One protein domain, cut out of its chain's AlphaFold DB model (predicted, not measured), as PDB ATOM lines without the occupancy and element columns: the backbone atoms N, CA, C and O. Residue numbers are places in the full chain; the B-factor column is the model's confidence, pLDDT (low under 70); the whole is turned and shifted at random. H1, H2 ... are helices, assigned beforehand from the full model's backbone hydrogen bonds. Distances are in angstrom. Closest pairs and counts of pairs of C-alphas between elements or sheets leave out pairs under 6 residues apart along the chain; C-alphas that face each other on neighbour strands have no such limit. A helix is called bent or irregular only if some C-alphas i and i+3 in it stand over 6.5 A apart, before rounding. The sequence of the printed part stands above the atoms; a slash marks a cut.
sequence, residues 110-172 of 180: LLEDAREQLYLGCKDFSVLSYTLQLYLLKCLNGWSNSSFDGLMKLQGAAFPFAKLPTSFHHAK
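What this domain is: This is residues 110 to 172 of the 180 residues of the protein "Transpos_assoc domain-containing protein" of Chenopodium quinoa (UniProt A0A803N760). Two helices of equal length, H2 and H3, make a loose V, nearest each other towards the end where a tight link joins them and spread at the other end, with the short H1 near the open-end start of H2. The long loop of residues 114 to 126 lies at the open end, and the stretch after H3 crosses from H3 towards H2 there before residues 165 to 172 run back over the gap and away from it. The printed part has 63 residues, with three named helices in the order H1, H2, H3 and no named strand, and its class is all helix. The whole is compact, with a radius of gyration of the C-alphas of 11.7 A, and spans 31 by 25 by 22 A.

How they stand to each other: H1, residues 110 to 113, and H2, residues 127 to 140, are close but not clearly touching; their closest C-alphas, those of Leu 111 and Leu 128, are 7.9 A apart. H2 and H3, residues 145 to 158, are also close but not clearly touching, with the closest C-alphas, those of Lys 138 and Phe 148, 7.1 A apart. H2 and H3 run opposite ways at a shallow tilt of 34.8 degrees, only just short of steep. Their centres are 13.3 A apart. H1 and H3 are apart. In H2 and H3 every O i to N i+4 pair is within hydrogen-bond range; H1 is too short for such a pair, and its one O i to N i+3 pair is not within range.

Where its parts are: H1 begins at C-alpha 110, at (114.790, 97.088, 181.925), and has four residues. H2 runs from Val 127, its C-alpha at (117.286, 100.176, 171.804), to Leu 140 and is 20.0 A long from first to last C-alpha. H3 runs from Asn 145 to Ala 158, its last C-alpha at (127.083, 112.274, 167.555), and is 19.8 A long from first to last C-alpha. No helix is bent or irregular.

The domain as a whole: The two C-alphas farthest apart, those of Gly 121 and Gly 142, are 31.7 A from each other, while the first and last printed C-alphas, those of Leu 110 and Lys 172, are 12.6 A apart. The printed part has no cut. The link from H1 to H2, residues 114 to 126, is long; the link from H2 to H3, four residues, is tight. Residues 159 to 172 after H3 hold no named element. The mean pLDDT of the printed part is 82.4, and the model's confidence is low, under 70, in residues 165 to 172.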
ATOM      1  N   LEU A 110     113.680  96.655 182.789       80.12
ATOM      2  CA  LEU A 110     114.790  97.088 181.925       80.12
ATOM      3  C   LEU A 110     114.668  96.511 180.512       80.12
ATOM      4  O   LEU A 110     115.004  97.172 179.533       80.12
ATOM      5  N   LEU A 111     114.198  95.269 180.429       80.25
ATOM      6  CA  LEU A 111     113.925  94.577 179.182       80.25
ATOM      7  C   LEU A 111     112.812  95.256 178.370       80.25
ATOM      8  O   LEU A 111     112.989  95.458 177.172       80.25
ATOM      9  N   GLU A 112     111.709  95.650 179.007       81.19
ATOM     10  CA  GLU A 112     110.638  96.407 178.345       81.19
ATOM     11  C   GLU A 112     111.080  97.814 177.932       81.19
ATOM     12  O   GLU A 112     110.850  98.217 176.793       81.19
ATOM     13  N   ASP A 113     111.800  98.534 178.793       79.44
ATOM     14  CA  ASP A 113     112.334  99.863 178.465       79.44
ATOM     15  C   ASP A 113     113.265  99.801 177.231       79.44
ATOM     16  O   ASP A 113     113.303 100.715 176.407       79.44
ATOM     17  N   ALA A 114     113.987  98.690 177.044       81.25
ATOM     18  CA  ALA A 114     114.848  98.481 175.883       81.25
ATOM     19  C   ALA A 114     114.078  98.191 174.572       81.25
ATOM     20  O   ALA A 114     114.671  98.261 173.492       81.25
ATOM     21  N   ARG A 115     112.770  97.898 174.619       79.69
ATOM     22  CA  ARG A 115     111.926  97.728 173.417       79.69
ATOM     23  C   ARG A 115     111.491  99.050 172.801       79.69
ATOM     24  O   ARG A 115     110.997  99.066 171.673       79.69
ATOM     25  N   GLU A 116     111.680 100.156 173.512       85.81
ATOM     26  CA  GLU A 116     111.411 101.475 172.966       85.81
ATOM     27  C   GLU A 116     112.268 101.749 171.721       85.81
ATOM     28  O   GLU A 116     113.370 101.219 171.550       85.81
ATOM     29  N   GLN A 117     111.750 102.610 170.842       89.81
ATOM     30  CA  GLN A 117     112.458 103.050 169.642       89.81
ATOM     31  C   GLN A 117     113.821 103.643 170.016       89.81
ATOM     32  O   GLN A 117     113.927 104.402 170.987       89.81
ATOM     33  N   LEU A 118     114.847 103.346 169.212       89.94
ATOM     34  CA  LEU A 118     116.215 103.820 169.442       89.94
ATOM     35  C   LEU A 118     116.288 105.350 169.573       89.94
ATOM     36  O   LEU A 118     117.035 105.898 170.380       89.94
ATOM     37  N   TYR A 119     115.477 106.043 168.787       91.06
ATOM     38  CA  TYR A 119     115.182 107.465 168.899       91.06
ATOM     39  C   TYR A 119     113.759 107.704 168.393       91.06
ATOM     40  O   TYR A 119     113.162 106.836 167.756       91.06
ATOM     41  N   LEU A 120     113.203 108.885 168.668       90.81
ATOM     42  CA  LEU A 120     111.837 109.216 168.266       90.81
ATOM     43  C   LEU A 120     111.659 109.093 166.742       90.81
ATOM     44  O   LEU A 120     112.307 109.809 165.981       90.81
ATOM     45  N   GLY A 121     110.757 108.213 166.309       89.50
ATOM     46  CA  GLY A 121     110.463 107.974 164.896       89.50
ATOM     47  C   GLY A 121     111.315 106.886 164.239       89.50
ATOM     48  O   GLY A 121     111.109 106.613 163.057       89.50
ATOM     49  N   CYS A 122     112.229 106.244 164.974       88.38
ATOM     50  CA  CYS A 122     112.970 105.089 164.478       88.38
ATOM     51  C   CYS A 122     112.036 103.875 164.388       88.38
ATOM     52  O   CYS A 122     111.517 103.413 165.404       88.38
ATOM     53  N   LYS A 123     111.785 103.395 163.165       86.75
ATOM     54  CA  LYS A 123     110.919 102.231 162.908       86.75
ATOM     55  C   LYS A 123     111.699 100.931 162.784       86.75
ATOM     56  O   LYS A 123     111.147  99.884 163.089       86.75
ATOM     57  N   ASP A 124     112.954 101.042 162.369       83.38
ATOM     58  CA  ASP A 124     113.779  99.890 162.019       83.38
ATOM     59  C   ASP A 124     114.499  99.324 163.250       83.38
ATOM     60  O   ASP A 124     114.745  98.132 163.312       83.38
ATOM     61  N   PHE A 125     114.780 100.154 164.269       85.06
ATOM     62  CA  PHE A 125     115.511  99.726 165.464       85.06
ATOM     63  C   PHE A 125     114.847 100.160 166.778       85.06
ATOM     64  O   PHE A 125     114.526 101.332 167.011       85.06
ATOM     65  N   SER A 126     114.748  99.203 167.694       87.38
ATOM     66  CA  SER A 126     114.620  99.435 169.135       87.38
ATOM     67  C   SER A 126     115.997  99.627 169.783       87.38
ATOM     68  O   SER A 126     117.035  99.324 169.191       87.38
ATOM     69  N   VAL A 127     116.033 100.108 171.027       87.19
ATOM     70  CA  VAL A 127     117.286 100.176 171.804       87.19
ATOM     71  C   VAL A 127     117.921  98.786 171.938       87.19
ATOM     72  O   VAL A 127     119.138  98.639 171.807       87.19
ATOM     73  N   LEU A 128     117.101  97.758 172.158       84.00
ATOM     74  CA  LEU A 128     117.531  96.376 172.345       84.00
ATOM     75  C   LEU A 128     118.133  95.765 171.074       84.00
ATOM     76  O   LEU A 128     119.268  95.295 171.125       84.00
ATOM     77  N   SER A 129     117.390  95.786 169.961       85.00
ATOM     78  CA  SER A 129     117.838  95.247 168.659       85.00
ATOM     79  C   SER A 129     119.173  95.858 168.257       85.00
ATOM     80  O   SER A 129     120.153  95.143 168.060       85.00
ATOM     81  N   TYR A 130     119.253  97.189 168.282       89.19
ATOM     82  CA  TYR A 130     120.481  97.918 167.998       89.19
ATOM     83  C   TYR A 130     121.646  97.477 168.898       89.19
ATOM     84  O   TYR A 130     122.748  97.209 168.419       89.19
ATOM     85  N   THR A 131     121.412  97.375 170.211       87.12
ATOM     86  CA  THR A 131     122.456  97.005 171.179       87.12
ATOM     87  C   THR A 131     122.956  95.578 170.961       87.12
ATOM     88  O   THR A 131     124.165  95.337 170.998       87.12
ATOM     89  N   LEU A 132     122.048  94.631 170.715       86.56
ATOM     90  CA  LEU A 132     122.391  93.232 170.474       86.56
ATOM     91  C   LEU A 132     123.111  93.053 169.141       86.56
ATOM     92  O   LEU A 132     124.172  92.434 169.122       86.56
ATOM     93  N   GLN A 133     122.616  93.653 168.057       86.38
ATOM     94  CA  GLN A 133     123.292  93.609 166.760       86.38
ATOM     95  C   GLN A 133     124.698  94.214 166.830       86.38
ATOM     96  O   GLN A 133     125.654  93.632 166.318       86.38
ATOM     97  N   LEU A 134     124.864  95.341 167.528       89.25
ATOM     98  CA  LEU A 134     126.170  95.970 167.707       89.25
ATOM     99  C   LEU A 134     127.131  95.083 168.516       89.25
ATOM    100  O   LEU A 134     128.325  94.999 168.209       89.25
ATOM    101  N   TYR A 135     126.619  94.382 169.529       86.62
ATOM    102  CA  TYR A 135     127.397  93.411 170.293       86.62
ATOM    103  C   TYR A 135     127.761  92.171 169.465       86.62
ATOM    104  O   TYR A 135     128.898  91.701 169.523       86.62
ATOM    105  N   LEU A 136     126.846  91.673 168.635       85.69
ATOM    106  CA  LEU A 136     127.127  90.583 167.701       85.69
ATOM    107  C   LEU A 136     128.216  90.992 166.707       85.69
ATOM    108  O   LEU A 136     129.176  90.248 166.520       85.69
ATOM    109  N   LEU A 137     128.149  92.211 166.163       86.56
ATOM    110  CA  LEU A 137     129.203  92.780 165.323       86.56
ATOM    111  C   LEU A 137     130.557  92.786 166.035       86.56
ATOM    112  O   LEU A 137     131.558  92.367 165.450       86.56
ATOM    113  N   LYS A 138     130.594  93.214 167.301       86.88
ATOM    114  CA  LYS A 138     131.807  93.182 168.127       86.88
ATOM    115  C   LYS A 138     132.361  91.761 168.242       86.88
ATOM    116  O   LYS A 138     133.559  91.569 168.039       86.88
ATOM    117  N   CYS A 139     131.517  90.780 168.556       83.44
ATOM    118  CA  CYS A 139     131.921  89.383 168.714       83.44
ATOM    119  C   CYS A 139     132.425  88.770 167.403       83.44
ATOM    120  O   CYS A 139     133.508  88.188 167.380       83.44
ATOM    121  N   LEU A 140     131.672  88.934 166.314       81.38
ATOM    122  CA  LEU A 140     131.986  88.358 165.005       81.38
ATOM    123  C   LEU A 140     133.273  88.938 164.412       81.38
ATOM    124  O   LEU A 140     134.051  88.212 163.799       81.38
ATOM    125  N   ASN A 141     133.519  90.230 164.632       85.88
ATOM    126  CA  ASN A 141     134.688  90.925 164.098       85.88
ATOM    127  C   ASN A 141     135.844  91.040 165.103       85.88
ATOM    128  O   ASN A 141     136.838  91.708 164.820       85.88
ATOM    129  N   GLY A 142     135.723  90.427 166.286       87.69
ATOM    130  CA  GLY A 142     136.774  90.425 167.302       87.69
ATOM    131  C   GLY A 142     137.170  91.821 167.793       87.69
ATOM    132  O   GLY A 142     138.343  92.063 168.078       87.69
ATOM    133  N   TRP A 143     136.222  92.758 167.871       90.81
ATOM    134  CA  TRP A 143     136.513  94.114 168.335       90.81
ATOM    135  C   TRP A 143     136.960  94.100 169.797       90.81
ATOM    136  O   TRP A 143     136.312  93.501 170.664       90.81
ATOM    137  N   SER A 144     138.043  94.820 170.092       91.94
ATOM    138  CA  SER A 144     138.506  94.972 171.466       91.94
ATOM    139  C   SER A 144     137.484  95.754 172.302       91.94
ATOM    140  O   SER A 144     136.626  96.479 171.791       91.94
ATOM    141  N   ASN A 145     137.555  95.623 173.628       88.62
ATOM    142  CA  ASN A 145     136.726  96.443 174.518       88.62
ATOM    143  C   ASN A 145     137.052  97.929 174.370       88.62
ATOM    144  O   ASN A 145     136.139  98.741 174.312       88.62
ATOM    145  N   SER A 146     138.332  98.274 174.200       91.31
ATOM    146  CA  SER A 146     138.745  99.663 174.016       91.31
ATOM    147  C   SER A 146     138.216 100.277 172.718       91.31
ATOM    148  O   SER A 146     137.763 101.420 172.741       91.31
ATOM    149  N   SER A 147     138.228  99.540 171.600       92.56
ATOM    150  CA  SER A 147     137.681 100.042 170.334       92.56
ATOM    151  C   SER A 147     136.160 100.165 170.393       92.56
ATOM    152  O   SER A 147     135.606 101.156 169.924       92.56
ATOM    153  N   PHE A 148     135.492  99.194 171.020       91.75
ATOM    154  CA  PHE A 148     134.046  99.214 171.220       91.75
ATOM    155  C   PHE A 148     133.609 100.394 172.098       91.75
ATOM    156  O   PHE A 148     132.740 101.161 171.701       91.75
ATOM    157  N   ASP A 149     134.255 100.604 173.247       89.62
ATOM    158  CA  ASP A 149     133.955 101.734 174.132       89.62
ATOM    159  C   ASP A 149     134.196 103.083 173.438       89.62
ATOM    160  O   ASP A 149     133.447 104.039 173.651       89.62
ATOM    161  N   GLY A 150     135.226 103.167 172.587       92.06
ATOM    162  CA  GLY A 150     135.471 104.332 171.737       92.06
ATOM    163  C   GLY A 150     134.308 104.615 170.782       92.06
ATOM    164  O   GLY A 150     133.862 105.759 170.688       92.06
ATOM    165  N   LEU A 151     133.775 103.575 170.133       92.50
ATOM    166  CA  LEU A 151     132.611 103.690 169.256       92.50
ATOM    167  C   LEU A 151     131.360 104.142 170.019       92.50
ATOM    168  O   LEU A 151     130.704 105.081 169.578       92.50
ATOM    169  N   MET A 152     131.056 103.536 171.172       90.31
ATOM    170  CA  MET A 152     129.870 103.901 171.962       90.31
ATOM    171  C   MET A 152     129.908 105.376 172.381       90.31
ATOM    172  O   MET A 152     128.915 106.092 172.249       90.31
ATOM    173  N   LYS A 153     131.076 105.867 172.822       90.06
ATOM    174  CA  LYS A 153     131.267 107.286 173.164       90.06
ATOM    175  C   LYS A 153     131.050 108.200 171.962       90.06
ATOM    176  O   LYS A 153     130.395 109.230 172.099       90.06
ATOM    177  N   LEU A 154     131.590 107.831 170.799       92.81
ATOM    178  CA  LEU A 154     131.424 108.604 169.570       92.81
ATOM    179  C   LEU A 154     129.951 108.679 169.156       92.81
ATOM    180  O   LEU A 154     129.464 109.759 168.842       92.81
ATOM    181  N   GLN A 155     129.236 107.555 169.195       90.69
ATOM    182  CA  GLN A 155     127.817 107.503 168.850       90.69
ATOM    183  C   GLN A 155     126.965 108.318 169.828       90.69
ATOM    184  O   GLN A 155     126.127 109.098 169.388       90.69
ATOM    185  N   GLY A 156     127.224 108.217 171.135       88.31
ATOM    186  CA  GLY A 156     126.533 109.031 172.138       88.31
ATOM    187  C   GLY A 156     126.771 110.536 171.961       88.31
ATOM    188  O   GLY A 156     125.858 111.332 172.165       88.31
ATOM    189  N   ALA A 157     127.972 110.936 171.531       89.31
ATOM    190  CA  ALA A 157     128.276 112.334 171.225       89.31
ATOM    191  C   ALA A 157     127.644 112.807 169.902       89.31
ATOM    192  O   ALA A 157     127.188 113.946 169.814       89.31
ATOM    193  N   ALA A 158     127.620 111.951 168.876       92.69
ATOM    194  CA  ALA A 158     127.083 112.274 167.555       92.69
ATOM    195  C   ALA A 158     125.546 112.281 167.516       92.69
ATOM    196  O   ALA A 158     124.948 113.064 166.779       92.69
ATOM    197  N   PHE A 159     124.907 111.433 168.326       90.69
ATOM    198  CA  PHE A 159     123.460 111.229 168.345       90.69
ATOM    199  C   PHE A 159     122.892 111.399 169.766       90.69
ATOM    200  O   PHE A 159     122.337 110.455 170.328       90.69
ATOM    201  N   PRO A 160     122.975 112.604 170.364       86.25
ATOM    202  CA  PRO A 160     122.557 112.841 171.752       86.25
ATOM    203  C   PRO A 160     121.044 112.685 171.982       86.25
ATOM    204  O   PRO A 160     120.588 112.613 173.118       86.25
ATOM    205  N   PHE A 161     120.258 112.659 170.907       86.75
ATOM    206  CA  PHE A 161     118.811 112.443 170.928       86.75
ATOM    207  C   PHE A 161     118.425 110.955 170.924       86.75
ATOM    208  O   PHE A 161     117.255 110.631 171.136       86.75
ATOM    209  N   ALA A 162     119.374 110.057 170.646       87.38
ATOM    210  CA  ALA A 162     119.147 108.622 170.628       87.38
ATOM    211  C   ALA A 162     119.441 108.005 171.999       87.38
ATOM    212  O   ALA A 162     120.373 108.401 172.700       87.38
ATOM    213  N   LYS A 163     118.656 106.995 172.372       84.62
ATOM    214  CA  LYS A 163     118.768 106.230 173.620       84.62
ATOM    215  C   LYS A 163     119.883 105.181 173.517       84.62
ATOM    216  O   LYS A 163     119.671 103.995 173.752       84.62
ATOM    217  N   LEU A 164     121.070 105.614 173.100       82.19
ATOM    218  CA  LEU A 164     122.214 104.740 172.876       82.19
ATOM    219  C   LEU A 164     122.878 104.352 174.206       82.19
ATOM    220  O   LEU A 164     123.027 105.207 175.086       82.19
ATOM    221  N   PRO A 165     123.351 103.104 174.359       68.56
ATOM    222  CA  PRO A 165     124.137 102.736 175.527       68.56
ATOM    223  C   PRO A 165     125.441 103.546 175.550       68.56
ATOM    224  O   PRO A 165     126.177 103.604 174.573       68.56
ATOM    225  N   THR A 166     125.762 104.190 176.668       62.03
ATOM    226  CA  THR A 166     126.950 105.061 176.757       62.03
ATOM    227  C   THR A 166     128.218 104.315 177.180       62.03
ATOM    228  O   THR A 166     129.323 104.839 177.032       62.03
ATOM    229  N   SER A 167     128.093 103.084 177.691       58.38
ATOM    230  CA  SER A 167     129.219 102.176 177.934       58.38
ATOM    231  C   SER A 167     128.753 100.731 178.144       58.38
ATOM    232  O   SER A 167     127.622 100.490 178.566       58.38
ATOM    233  N   PHE A 168     129.657  99.769 177.927       49.00
ATOM    234  CA  PHE A 168     129.452  98.346 178.241       49.00
ATOM    235  C   PHE A 168     129.164  98.084 179.737       49.00
ATOM    236  O   PHE A 168     128.531  97.095 180.098       49.00
ATOM    237  N   HIS A 169     129.599  98.980 180.628       43.22
ATOM    238  CA  HIS A 169     129.598  98.778 182.081       43.22
ATOM    239  C   HIS A 169     128.411  99.399 182.831       43.22
ATOM    240  O   HIS A 169     128.312  99.236 184.051       43.22
ATOM    241  N   HIS A 170     127.487 100.080 182.150       39.16
ATOM    242  CA  HIS A 170     126.389 100.769 182.839       39.16
ATOM    243  C   HIS A 170     125.299  99.842 183.413       39.16
ATOM    244  O   HIS A 170     124.435 100.307 184.152       39.16
ATOM    245  N   ALA A 171     125.382  98.526 183.183       33.06
ATOM    246  CA  ALA A 171     124.462  97.537 183.751       33.06
ATOM    247  C   ALA A 171     124.772  97.118 185.208       33.06
ATOM    248  O   ALA A 171     123.966  96.416 185.812       33.06
ATOM    249  N   LYS A 172     125.903  97.534 185.810       33.34
ATOM    250  CA  LYS A 172     126.303  97.075 187.164       33.34
ATOM    251  C   LYS A 172     126.216  98.132 188.281       33.34
ATOM    252  O   LYS A 172     126.327  97.772 189.445       33.34
TER     253      LYS A 172